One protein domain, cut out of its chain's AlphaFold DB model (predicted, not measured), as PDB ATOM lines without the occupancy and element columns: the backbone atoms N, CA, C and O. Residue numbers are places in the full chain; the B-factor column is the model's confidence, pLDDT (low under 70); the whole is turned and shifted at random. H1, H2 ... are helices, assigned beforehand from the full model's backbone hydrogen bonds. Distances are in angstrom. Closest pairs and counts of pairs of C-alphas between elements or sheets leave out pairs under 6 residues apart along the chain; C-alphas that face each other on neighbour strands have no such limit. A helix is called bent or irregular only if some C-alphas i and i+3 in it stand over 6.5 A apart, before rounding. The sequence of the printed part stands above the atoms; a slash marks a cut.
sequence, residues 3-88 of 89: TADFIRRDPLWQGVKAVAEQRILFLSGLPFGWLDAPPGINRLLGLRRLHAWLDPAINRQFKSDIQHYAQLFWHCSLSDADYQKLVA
ATOM      1  N   THR A   3     -33.092 -14.619  18.336       89.38
ATOM      2  CA  THR A   3     -33.096 -13.152  18.195       89.38
ATOM      3  C   THR A   3     -34.485 -12.525  18.330       89.38
ATOM      4  O   THR A   3     -34.638 -11.542  19.047       89.38
ATOM      5  N   ALA A   4     -35.510 -13.076  17.672       90.00
ATOM      6  CA  ALA A   4     -36.875 -12.552  17.766       90.00
ATOM      7  C   ALA A   4     -37.434 -12.713  19.188       90.00
ATOM      8  O   ALA A   4     -38.090 -11.813  19.706       90.00
ATOM      9  N   ASP A   5     -37.123 -13.838  19.836       91.62
ATOM     10  CA  ASP A   5     -37.537 -14.108  21.213       91.62
ATOM     11  C   ASP A   5     -36.834 -13.171  22.208       91.62
ATOM     12  O   ASP A   5     -37.472 -12.668  23.133       91.62
ATOM     13  N   PHE A   6     -35.551 -12.870  21.980       94.81
ATOM     14  CA  PHE A   6     -34.793 -11.886  22.751       94.81
ATOM     15  C   PHE A   6     -35.376 -10.477  22.606       94.81
ATOM     16  O   PHE A   6     -35.692  -9.850  23.612       94.81
ATOM     17  N   ILE A   7     -35.617 -10.012  21.371       95.19
ATOM     18  CA  ILE A   7     -36.225  -8.693  21.109       95.19
ATOM     19  C   ILE A   7     -37.585  -8.563  21.808       95.19
ATOM     20  O   ILE A   7     -37.910  -7.505  22.331       95.19
ATOM     21  N   ARG A   8     -38.388  -9.635  21.841       93.69
ATOM     22  CA  ARG A   8     -39.714  -9.624  22.481       93.69
ATOM     23  C   ARG A   8     -39.661  -9.516  23.999       93.69
ATOM     24  O   ARG A   8     -40.556  -8.906  24.582       93.69
ATOM     25  N   ARG A   9     -38.691 -10.181  24.631       93.19
ATOM     26  CA  ARG A   9     -38.706 -10.452  26.078       93.19
ATOM     27  C   ARG A   9     -37.718  -9.616  26.872       93.19
ATOM     28  O   ARG A   9     -37.953  -9.403  28.056       93.19
ATOM     29  N   ASP A  10     -36.623  -9.181  26.262       96.12
ATOM     30  CA  ASP A  10     -35.593  -8.451  26.985       96.12
ATOM     31  C   ASP A  10     -36.094  -7.030  27.348       96.12
ATOM     32  O   ASP A  10     -36.567  -6.296  26.467       96.12
ATOM     33  N   PRO A  11     -36.016  -6.625  28.634       96.12
ATOM     34  CA  PRO A  11     -36.409  -5.295  29.099       96.12
ATOM     35  C   PRO A  11     -35.752  -4.133  28.342       96.12
ATOM     36  O   PRO A  11     -36.379  -3.085  28.190       96.12
ATOM     37  N   LEU A  12     -34.529  -4.309  27.828       96.81
ATOM     38  CA  LEU A  12     -33.796  -3.292  27.067       96.81
ATOM     39  C   LEU A  12     -34.555  -2.841  25.813       96.81
ATOM     40  O   LEU A  12     -34.439  -1.686  25.404       96.81
ATOM     41  N   TRP A  13     -35.358  -3.724  25.216       97.12
ATOM     42  CA  TRP A  13     -36.122  -3.423  24.007       97.12
ATOM     43  C   TRP A  13     -37.498  -2.811  24.284       97.12
ATOM     44  O   TRP A  13     -38.115  -2.277  23.364       97.12
ATOM     45  N   GLN A  14     -37.979  -2.816  25.533       95.19
ATOM     46  CA  GLN A  14     -39.337  -2.358  25.867       95.19
ATOM     47  C   GLN A  14     -39.533  -0.842  25.707       95.19
ATOM     48  O   GLN A  14     -40.665  -0.376  25.606       95.19
ATOM     49  N   GLY A  15     -38.449  -0.063  25.612       96.75
ATOM     50  CA  GLY A  15     -38.520   1.352  25.230       96.75
ATOM     51  C   GLY A  15     -38.929   1.579  23.767       96.75
ATOM     52  O   GLY A  15     -39.360   2.673  23.404       96.75
ATOM     53  N   VAL A  16     -38.826   0.559  22.907       97.62
ATOM     54  CA  VAL A  16     -39.252   0.635  21.507       97.62
ATOM     55  C   VAL A  16     -40.750   0.359  21.421       97.62
ATOM     56  O   VAL A  16     -41.204  -0.748  21.700       97.62
ATOM     57  N   LYS A  17     -41.524   1.340  20.944       97.50
ATOM     58  CA  LYS A  17     -42.992   1.246  20.826       97.50
ATOM     59  C   LYS A  17     -43.470  -0.037  20.134       97.50
ATOM     60  O   LYS A  17     -44.383  -0.691  20.619       97.50
ATOM     61  N   ALA A  18     -42.831  -0.427  19.028       96.25
ATOM     62  CA  ALA A  18     -43.202  -1.639  18.299       96.25
ATOM     63  C   ALA A  18     -43.009  -2.924  19.126       96.25
ATOM     64  O   ALA A  18     -43.755  -3.878  18.943       96.25
ATOM     65  N   VAL A  19     -42.043  -2.952  20.045       96.69
ATOM     66  CA  VAL A  19     -41.813  -4.091  20.942       96.69
ATOM     67  C   VAL A  19     -42.845  -4.090  22.069       96.69
ATOM     68  O   VAL A  19     -43.508  -5.105  22.280       96.69
ATOM     69  N   ALA A  20     -43.052  -2.941  22.721       95.88
ATOM     70  CA  ALA A  20     -44.050  -2.785  23.780       95.88
ATOM     71  C   ALA A  20     -45.473  -3.137  23.302       95.88
ATOM     72  O   ALA A  20     -46.236  -3.779  24.017       95.88
ATOM     73  N   GLU A  21     -45.812  -2.784  22.059       95.69
ATOM     74  CA  GLU A  21     -47.104  -3.087  21.429       95.69
ATOM     75  C   GLU A  21     -47.155  -4.472  20.752       95.69
ATOM     76  O   GLU A  21     -48.116  -4.772  20.047       95.69
ATOM     77  N   GLN A  22     -46.133  -5.322  20.925       93.12
ATOM     78  CA  GLN A  22     -46.041  -6.661  20.314       93.12
ATOM     79  C   GLN A  22     -46.173  -6.657  18.775       93.12
ATOM     80  O   GLN A  22     -46.604  -7.624  18.147       93.12
ATOM     81  N   ARG A  23     -45.746  -5.570  18.132       93.94
ATOM     82  CA  ARG A  23     -45.780  -5.360  16.680       93.94
ATOM     83  C   ARG A  23     -44.478  -5.792  16.003       93.94
ATOM     84  O   ARG A  23     -43.845  -5.011  15.294       93.94
ATOM     85  N   ILE A  24     -44.095  -7.052  16.193       93.38
ATOM     86  CA  ILE A  24     -42.865  -7.624  15.629       93.38
ATOM     87  C   ILE A  24     -43.219  -8.633  14.534       93.38
ATOM     88  O   ILE A  24     -43.662  -9.744  14.829       93.38
ATOM     89  N   LEU A  25     -42.975  -8.257  13.275       93.06
ATOM     90  CA  LEU A  25     -43.045  -9.176  12.141       93.06
ATOM     91  C   LEU A  25     -41.738  -9.967  12.053       93.06
ATOM     92  O   LEU A  25     -40.699  -9.418  11.692       93.06
ATOM     93  N   PHE A  26     -41.805 -11.259  12.355       91.50
ATOM     94  CA  PHE A  26     -40.693 -12.178  12.154       91.50
ATOM     95  C   PHE A  26     -40.930 -12.999  10.883       91.50
ATOM     96  O   PHE A  26     -41.980 -13.614  10.717       91.50
ATOM     97  N   LEU A  27     -39.952 -12.999   9.978       90.62
ATOM     98  CA  LEU A  27     -39.960 -13.843   8.788       90.62
ATOM     99  C   LEU A  27     -39.001 -15.005   9.041       90.62
ATOM    100  O   LEU A  27     -37.795 -14.798   9.137       90.62
ATOM    101  N   SER A  28     -39.542 -16.219   9.151       85.50
ATOM    102  CA  SER A  28     -38.785 -17.425   9.519       85.50
ATOM    103  C   SER A  28     -37.709 -17.826   8.506       85.50
ATOM    104  O   SER A  28     -36.853 -18.647   8.821       85.50
ATOM    105  N   GLY A  29     -37.752 -17.263   7.295       85.56
ATOM    106  CA  GLY A  29     -36.850 -17.618   6.202       85.56
ATOM    107  C   GLY A  29     -37.163 -18.977   5.576       85.56
ATOM    108  O   GLY A  29     -36.360 -19.482   4.798       85.56
ATOM    109  N   LEU A  30     -38.314 -19.571   5.903       88.75
ATOM    110  CA  LEU A  30     -38.780 -20.816   5.307       88.75
ATOM    111  C   LEU A  30     -39.743 -20.550   4.137       88.75
ATOM    112  O   LEU A  30     -40.510 -19.588   4.180       88.75
ATOM    113  N   PRO A  31     -39.754 -21.406   3.100       86.81
ATOM    114  CA  PRO A  31     -38.744 -22.430   2.801       86.81
ATOM    115  C   PRO A  31     -37.412 -21.835   2.301       86.81
ATOM    116  O   PRO A  31     -36.394 -22.515   2.319       86.81
ATOM    117  N   PHE A  32     -37.415 -20.561   1.900       88.69
ATOM    118  CA  PHE A  32     -36.228 -19.749   1.621       88.69
ATOM    119  C   PHE A  32     -36.484 -18.317   2.112       88.69
ATOM    120  O   PHE A  32     -37.625 -17.987   2.436       88.69
ATOM    121  N   GLY A  33     -35.474 -17.443   2.133       90.94
ATOM    122  CA  GLY A  33     -35.648 -16.041   2.534       90.94
ATOM    123  C   GLY A  33     -36.720 -15.303   1.721       90.94
ATOM    124  O   GLY A  33     -36.860 -15.527   0.518       90.94
ATOM    125  N   TRP A  34     -37.510 -14.453   2.393       93.00
ATOM    126  CA  TRP A  34     -38.609 -13.703   1.768       93.00
ATOM    127  C   TRP A  34     -38.156 -12.304   1.359       93.00
ATOM    128  O   TRP A  34     -38.028 -12.049   0.175       93.00
ATOM    129  N   LEU A  35     -37.881 -11.396   2.303       91.81
ATOM    130  CA  LEU A  35     -37.468 -10.020   1.972       91.81
ATOM    131  C   LEU A  35     -35.965  -9.869   1.711       91.81
ATOM    132  O   LEU A  35     -35.564  -9.060   0.875       91.81
ATOM    133  N   ASP A  36     -35.152 -10.634   2.430       87.88
ATOM    134  CA  ASP A  36     -33.709 -10.424   2.497       87.88
ATOM    135  C   ASP A  36     -32.947 -11.291   1.474       87.88
ATOM    136  O   ASP A  36     -33.050 -11.062   0.257       87.88
ATOM    137  N   ALA A  37     -32.195 -12.285   1.954       88.62
ATOM    138  CA  ALA A  37     -31.325 -13.144   1.167       88.62
ATOM    139  C   ALA A  37     -31.832 -14.602   1.116       88.62
ATOM    140  O   ALA A  37     -32.391 -15.093   2.100       88.62
ATOM    141  N   PRO A  38     -31.596 -15.327   0.003       91.69
ATOM    142  CA  PRO A  38     -30.987 -14.843  -1.240       91.69
ATOM    143  C   PRO A  38     -31.936 -13.932  -2.048       91.69
ATOM    144  O   PRO A  38     -33.156 -14.032  -1.905       91.69
ATOM    145  N   PRO A  39     -31.408 -13.048  -2.920       91.50
ATOM    146  CA  PRO A  39     -32.239 -12.318  -3.871       91.50
ATOM    147  C   PRO A  39     -32.998 -13.276  -4.791       91.50
ATOM    148  O   PRO A  39     -32.407 -14.182  -5.370       91.50
ATOM    149  N   GLY A  40     -34.302 -13.053  -4.963       92.75
ATOM    150  CA  GLY A  40     -35.113 -13.874  -5.856       92.75
ATOM    151  C   GLY A  40     -36.605 -13.585  -5.772       92.75
ATOM    152  O   GLY A  40     -37.043 -12.645  -5.104       92.75
ATOM    153  N   ILE A  41     -37.388 -14.427  -6.447       94.88
ATOM    154  CA  ILE A  41     -38.842 -14.272  -6.589       94.88
ATOM    155  C   ILE A  41     -39.590 -14.266  -5.247       94.88
ATOM    156  O   ILE A  41     -40.607 -13.590  -5.119       94.88
ATOM    157  N   ASN A  42     -39.032 -14.886  -4.201       95.00
ATOM    158  CA  ASN A  42     -39.612 -14.867  -2.855       95.00
ATOM    159  C   ASN A  42     -39.724 -13.465  -2.238       95.00
ATOM    160  O   ASN A  42     -40.531 -13.279  -1.326       95.00
ATOM    161  N   ARG A  43     -39.024 -12.456  -2.777       96.06
ATOM    162  CA  ARG A  43     -39.241 -11.045  -2.419       96.06
ATOM    163  C   ARG A  43     -40.629 -10.546  -2.765       96.06
ATOM    164  O   ARG A  43     -41.159  -9.731  -2.017       96.06
ATOM    165  N   LEU A  44     -41.248 -11.066  -3.823       96.06
ATOM    166  CA  LEU A  44     -42.639 -10.753  -4.142       96.06
ATOM    167  C   LEU A  44     -43.568 -11.215  -3.012       96.06
ATOM    168  O   LEU A  44     -44.373 -10.429  -2.511       96.06
ATOM    169  N   LEU A  45     -43.403 -12.460  -2.555       95.75
ATOM    170  CA  LEU A  45     -44.156 -12.991  -1.419       95.75
ATOM    171  C   LEU A  45     -43.843 -12.222  -0.126       95.75
ATOM    172  O   LEU A  45     -44.756 -11.870   0.620       95.75
ATOM    173  N   GLY A  46     -42.569 -11.912   0.123       95.44
ATOM    174  CA  GLY A  46     -42.131 -11.130   1.277       95.44
ATOM    175  C   GLY A  46     -42.753  -9.738   1.341       95.44
ATOM    176  O   GLY A  46     -43.258  -9.339   2.389       95.44
ATOM    177  N   LEU A  47     -42.782  -9.019   0.218       96.44
ATOM    178  CA  LEU A  47     -43.442  -7.716   0.119       96.44
ATOM    179  C   LEU A  47     -44.944  -7.842   0.348       96.44
ATOM    180  O   LEU A  47     -45.529  -7.029   1.064       96.44
ATOM    181  N   ARG A  48     -45.574  -8.892  -0.192       96.94
ATOM    182  CA  ARG A  48     -46.995  -9.151   0.041       96.94
ATOM    183  C   ARG A  48     -47.289  -9.443   1.516       96.94
ATOM    184  O   ARG A  48     -48.278  -8.936   2.038       96.94
ATOM    185  N   ARG A  49     -46.407 -10.176   2.209       96.06
ATOM    186  CA  ARG A  49     -46.496 -10.418   3.658       96.06
ATOM    187  C   ARG A  49     -46.344  -9.133   4.463       96.06
ATOM    188  O   ARG A  49     -47.120  -8.918   5.388       96.06
ATOM    189  N   LEU A  50     -45.374  -8.287   4.117       96.44
ATOM    190  CA  LEU A  50     -45.187  -6.990   4.771       96.44
ATOM    191  C   LEU A  50     -46.412  -6.088   4.572       96.44
ATOM    192  O   LEU A  50     -46.885  -5.481   5.524       96.44
ATOM    193  N   HIS A  51     -46.973  -6.053   3.363       97.38
ATOM    194  CA  HIS A  51     -48.197  -5.305   3.083       97.38
ATOM    195  C   HIS A  51     -49.378  -5.826   3.917       97.38
ATOM    196  O   HIS A  51     -50.058  -5.038   4.566       97.38
ATOM    197  N   ALA A  52     -49.563  -7.147   3.993       96.88
ATOM    198  CA  ALA A  52     -50.564  -7.776   4.858       96.88
ATOM    199  C   ALA A  52     -50.365  -7.466   6.345       96.88
ATOM    200  O   ALA A  52     -51.334  -7.330   7.082       96.88
ATOM    201  N   TRP A  53     -49.122  -7.326   6.798       96.12
ATOM    202  CA  TRP A  53     -48.835  -6.929   8.172       96.12
ATOM    203  C   TRP A  53     -49.225  -5.472   8.472       96.12
ATOM    204  O   TRP A  53     -49.578  -5.146   9.604       96.12
ATOM    205  N   LEU A  54     -49.156  -4.594   7.469       96.44
ATOM    206  CA  LEU A  54     -49.445  -3.166   7.606       96.44
ATOM    207  C   LEU A  54     -50.918  -2.817   7.340       96.44
ATOM    208  O   LEU A  54     -51.400  -1.824   7.881       96.44
ATOM    209  N   ASP A  55     -51.629  -3.624   6.549       97.62
ATOM    210  CA  ASP A  55     -53.011  -3.375   6.135       97.62
ATOM    211  C   ASP A  55     -53.926  -4.594   6.420       97.62
ATOM    212  O   ASP A  55     -53.806  -5.640   5.769       97.62
ATOM    213  N   PRO A  56     -54.900  -4.473   7.347       96.62
ATOM    214  CA  PRO A  56     -55.858  -5.536   7.653       96.62
ATOM    215  C   PRO A  56     -56.730  -5.965   6.469       96.62
ATOM    216  O   PRO A  56     -57.167  -7.116   6.425       96.62
ATOM    217  N   ALA A  57     -57.025  -5.063   5.528       97.25
ATOM    218  CA  ALA A  57     -57.783  -5.397   4.332       97.25
ATOM    219  C   ALA A  57     -57.013  -6.367   3.453       97.25
ATOM    220  O   ALA A  57     -57.593  -7.358   3.016       97.25
ATOM    221  N   ILE A  58     -55.715  -6.125   3.303       97.81
ATOM    222  CA  ILE A  58     -54.790  -7.004   2.601       97.81
ATOM    223  C   ILE A  58     -54.571  -8.322   3.347       97.81
ATOM    224  O   ILE A  58     -54.542  -9.390   2.733       97.81
ATOM    225  N   ASN A  59     -54.459  -8.276   4.676       97.19
ATOM    226  CA  ASN A  59     -54.257  -9.473   5.490       97.19
ATOM    227  C   ASN A  59     -55.359 -10.522   5.289       97.19
ATOM    228  O   ASN A  59     -55.080 -11.719   5.304       97.19
ATOM    229  N   ARG A  60     -56.603 -10.081   5.043       97.56
ATOM    230  CA  ARG A  60     -57.735 -10.982   4.777       97.56
ATOM    231  C   ARG A  60     -57.533 -11.856   3.536       97.56
ATOM    232  O   ARG A  60     -58.068 -12.960   3.516       97.56
ATOM    233  N   GLN A  61     -56.771 -11.401   2.537       97.38
ATOM    234  CA  GLN A  61     -56.472 -12.193   1.333       97.38
ATOM    235  C   GLN A  61     -55.098 -12.876   1.371       97.38
ATOM    236  O   GLN A  61     -54.792 -13.691   0.504       97.38
ATOM    237  N   PHE A  62     -54.256 -12.605   2.372       97.50
ATOM    238  CA  PHE A  62     -52.870 -13.074   2.343       97.50
ATOM    239  C   PHE A  62     -52.743 -14.604   2.251       97.50
ATOM    240  O   PHE A  62     -51.862 -15.110   1.558       97.50
ATOM    241  N   LYS A  63     -53.649 -15.351   2.900       97.69
ATOM    242  CA  LYS A  63     -53.667 -16.820   2.832       97.69
ATOM    243  C   LYS A  63     -53.893 -17.331   1.404       97.69
ATOM    244  O   LYS A  63     -53.160 -18.211   0.961       97.69
ATOM    245  N   SER A  64     -54.864 -16.776   0.675       98.12
ATOM    246  CA  SER A  64     -55.086 -17.165  -0.722       98.12
ATOM    247  C   SER A  64     -53.909 -16.765  -1.606       98.12
ATOM    248  O   SER A  64     -53.518 -17.535  -2.481       98.12
ATOM    249  N   ASP A  65     -53.293 -15.612  -1.339       97.88
ATOM    250  CA  ASP A  65     -52.157 -15.126  -2.124       97.88
ATOM    251  C   ASP A  65     -50.942 -16.051  -2.004       97.88
ATOM    252  O   ASP A  65     -50.347 -16.412  -3.016       97.88
ATOM    253  N   ILE A  66     -50.578 -16.479  -0.789       96.88
ATOM    254  CA  ILE A  66     -49.443 -17.394  -0.598       96.88
ATOM    255  C   ILE A  66     -49.738 -18.803  -1.125       96.88
ATOM    256  O   ILE A  66     -48.835 -19.452  -1.646       96.88
ATOM    257  N   GLN A  67     -50.989 -19.269  -1.053       97.69
ATOM    258  CA  GLN A  67     -51.385 -20.542  -1.662       97.69
ATOM    259  C   GLN A  67     -51.268 -20.489  -3.191       97.69
ATOM    260  O   GLN A  67     -50.709 -21.405  -3.792       97.69
ATOM    261  N   HIS A  68     -51.713 -19.396  -3.818       98.12
ATOM    262  CA  HIS A  68     -51.564 -19.182  -5.259       98.12
ATOM    263  C   HIS A  68     -50.089 -19.023  -5.664       98.12
ATOM    264  O   HIS A  68     -49.633 -19.616  -6.639       98.12
ATOM    265  N   TYR A  69     -49.310 -18.279  -4.875       97.44
ATOM    266  CA  TYR A  69     -47.868 -18.138  -5.062       97.44
ATOM    267  C   TYR A  69     -47.152 -19.497  -5.006       97.44
ATOM    268  O   TYR A  69     -46.330 -19.795  -5.872       97.44
ATOM    269  N   ALA A  70     -47.480 -20.340  -4.022       96.75
ATOM    270  CA  ALA A  70     -46.896 -21.671  -3.877       96.75
ATOM    271  C   ALA A  70     -47.183 -22.560  -5.099       96.75
ATOM    272  O   ALA A  70     -46.287 -23.264  -5.564       96.75
ATOM    273  N   GLN A  71     -48.384 -22.471  -5.678       97.94
ATOM    274  CA  GLN A  71     -48.719 -23.191  -6.909       97.94
ATOM    275  C   GLN A  71     -47.893 -22.710  -8.109       97.94
ATOM    276  O   GLN A  71     -47.374 -23.532  -8.864       97.94
ATOM    277  N   LEU A  72     -47.749 -21.393  -8.280       97.88
ATOM    278  CA  LEU A  72     -47.050 -20.814  -9.429       97.88
ATOM    279  C   LEU A  72     -45.529 -20.987  -9.371       97.88
ATOM    280  O   LEU A  72     -44.917 -21.290 -10.392       97.88
ATOM    281  N   PHE A  73     -44.921 -20.768  -8.204       96.44
ATOM    282  CA  PHE A  73     -43.466 -20.629  -8.080       96.44
ATOM    283  C   PHE A  73     -42.790 -21.775  -7.332       96.44
ATOM    284  O   PHE A  73     -41.614 -22.039  -7.567       96.44
ATOM    285  N   TRP A  74     -43.499 -22.448  -6.423       94.75
ATOM    286  CA  TRP A  74     -42.981 -23.631  -5.722       94.75
ATOM    287  C   TRP A  74     -43.552 -24.940  -6.274       94.75
ATOM    288  O   TRP A  74     -43.125 -26.012  -5.852       94.75
ATOM    289  N   HIS A  75     -44.491 -24.854  -7.224       96.50
ATOM    290  CA  HIS A  75     -45.158 -25.986  -7.863       96.50
ATOM    291  C   HIS A  75     -45.758 -26.980  -6.860       96.50
ATOM    292  O   HIS A  75     -45.728 -28.192  -7.070       96.50
ATOM    293  N   CYS A  76     -46.305 -26.470  -5.754       95.56
ATOM    294  CA  CYS A  76     -46.886 -27.295  -4.704       95.56
ATOM    295  C   CYS A  76     -48.205 -26.729  -4.166       95.56
ATOM    296  O   CYS A  76     -48.489 -25.532  -4.248       95.56
ATOM    297  N   SER A  77     -49.010 -27.616  -3.584       96.44
ATOM    298  CA  SER A  77     -50.199 -27.240  -2.821       96.44
ATOM    299  C   SER A  77     -49.805 -26.955  -1.376       96.44
ATOM    300  O   SER A  77     -49.316 -27.841  -0.679       96.44
ATOM    301  N   LEU A  78     -50.046 -25.729  -0.912       96.56
ATOM    302  CA  LEU A  78     -49.760 -25.334   0.464       96.56
ATOM    303  C   LEU A  78     -50.958 -25.646   1.370       96.56
ATOM    304  O   LEU A  78     -52.011 -25.005   1.274       96.56
ATOM    305  N   SER A  79     -50.783 -26.629   2.255       96.56
ATOM    306  CA  SER A  79     -51.788 -26.999   3.252       96.56
ATOM    307  C   SER A  79     -52.014 -25.877   4.269       96.56
ATOM    308  O   SER A  79     -51.144 -25.035   4.504       96.56
ATOM    309  N   ASP A  80     -53.166 -25.893   4.938       96.38
ATOM    310  CA  ASP A  80     -53.458 -24.950   6.020       96.38
ATOM    311  C   ASP A  80     -52.453 -25.061   7.172       96.38
ATOM    312  O   ASP A  80     -52.039 -24.047   7.731       96.38
ATOM    313  N   ALA A  81     -52.022 -26.280   7.501       95.75
ATOM    314  CA  ALA A  81     -51.038 -26.512   8.550       95.75
ATOM    315  C   ALA A  81     -49.673 -25.910   8.188       95.75
ATOM    316  O   ALA A  81     -49.028 -25.291   9.034       95.75
ATOM    317  N   ASP A  82     -49.238 -26.050   6.936       94.19
ATOM    318  CA  ASP A  82     -47.962 -25.493   6.485       94.19
ATOM    319  C   ASP A  82     -48.029 -23.977   6.320       94.19
ATOM    320  O   ASP A  82     -47.089 -23.287   6.710       94.19
ATOM    321  N   TYR A  83     -49.162 -23.436   5.863       94.75
ATOM    322  CA  TYR A  83     -49.421 -21.998   5.903       94.75
ATOM    323  C   TYR A  83     -49.205 -21.436   7.313       94.75
ATOM    324  O   TYR A  83     -48.453 -20.475   7.472       94.75
ATOM    325  N   GLN A  84     -49.795 -22.064   8.340       94.44
ATOM    326  CA  GLN A  84     -49.631 -21.610   9.725       94.44
ATOM    327  C   GLN A  84     -48.167 -21.640  10.172       94.44
ATOM    328  O   GLN A  84     -47.706 -20.682  10.787       94.44
ATOM    329  N   LYS A  85     -47.400 -22.677   9.809       91.94
ATOM    330  CA  LYS A  85     -45.958 -22.742  10.115       91.94
ATOM    331  C   LYS A  85     -45.168 -21.604   9.463       91.94
ATOM    332  O   LYS A  85     -44.228 -21.101  10.071       91.94
ATOM    333  N   LEU A  86     -45.526 -21.206   8.241       92.06
ATOM    334  CA  LEU A  86     -44.830 -20.139   7.514       92.06
ATOM    335  C   LEU A  86     -45.125 -18.744   8.076       92.06
ATOM    336  O   LEU A  86     -44.251 -17.880   8.031       92.06
ATOM    337  N   VAL A  87     -46.338 -18.510   8.592       90.62
ATOM    338  CA  VAL A  87     -46.763 -17.181   9.072       90.62
ATOM    339  C   VAL A  87     -46.708 -17.005  10.588       90.62
ATOM    340  O   VAL A  87     -46.854 -15.870  11.054       90.62
ATOM    341  N   ALA A  88     -46.500 -18.088  11.343       84.62
ATOM    342  CA  ALA A  88     -46.308 -18.051  12.788       84.62
ATOM    343  C   ALA A  88     -45.162 -17.090  13.136       84.62
ATOM    344  O   ALA A  88     -44.027 -17.260  12.687       84.62
TER     345      ALA A  88
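AT A GLANCE: This is residues 3 to 88 of the 89 residues of a protein of Escherichia coli (UniProt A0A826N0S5). The main body is a helical hairpin, H3 and the longest helix H4 side by side, with the short helix H5 folded back near H4 after the hairpin. A small second lobe of two short helices, H1 and H2, lies at the far end of the long axis, and a long stretch with no named element, residues 21 to 41, leads from it to the hairpin. The printed part has 86 residues with five named helices, in the order H1 H2 H3 H4 H5, and no named strand, and its class is all helix. It is only just compact, close to loose, with a radius of gyration of the C-alphas of 14.3 A, and only just elongated, spanning 43 by 29 by 23 A.

HOW THE PARTS SIT: Start at H4, residues 56 to 73, which is irregular: C-alphas 60 and 63 are 7.4 A apart, and its line is a rough one. Near residue 64 you will find a kink of 45 degrees. H3, residues 42 to 54, touches H4, and their closest C-alphas, those of Ala 52 and Asn 59, are 4.1 A apart. The two form a helical hairpin, running opposite ways at a shallow tilt of 13 degrees. H5, residues 80 to 87, only just touches H4, with 3 pairs of C-alphas within 8 A. Look there at residues 63 to 67 of H4, which alone touch H5; the closest C-alphas of the two helices are those of Lys 63 and Tyr 83, 7.4 A apart. The lines of H4 and H5 are only just about perpendicular, at 72 degrees. H3 and H5 are apart. H1, residues 3 to 9, and H2, residues 17 to 20, are close but not clearly touching; their closest C-alphas, those of Arg 8 and Val 19, are 6.1 A apart. H1 is apart from H3, H4 and H5, and so is H2. In H1, H3 and H5 every O i to N i+4 pair is within hydrogen-bond range; in H4 11 of 14 are, and H2 is too short for such a pair.

IN THESE COORDINATES: Find C-alpha 56 at (-55.858, -5.536, 7.653); from there H4 runs 25.1 A to C-alpha 73 at (-43.466, -20.629, -8.080). H3, from Asn 42 to Leu 54, is 18.5 A long. H5, from Asp 80 to Val 87, measures 10.7 A, H1, from Thr 3 to Arg 9, 10.0 A, and H2, from Lys 17 to Ala 20, 5.1 A. Find the first printed C-alpha, that of Thr 3, at (-33.096, -13.152, 18.195).

THE WHOLE: The two C-alphas farthest apart are those of Gly 15 and His 75, at 43.4 A. The printed part has no cut. The link from H2 to H3 is long, with 21 residues; the link from H3 to H4 is tight, and those from H1 to H2 and from H4 to H5 are short. The mean pLDDT of the printed part is 94.6, and no printed residue is under 70.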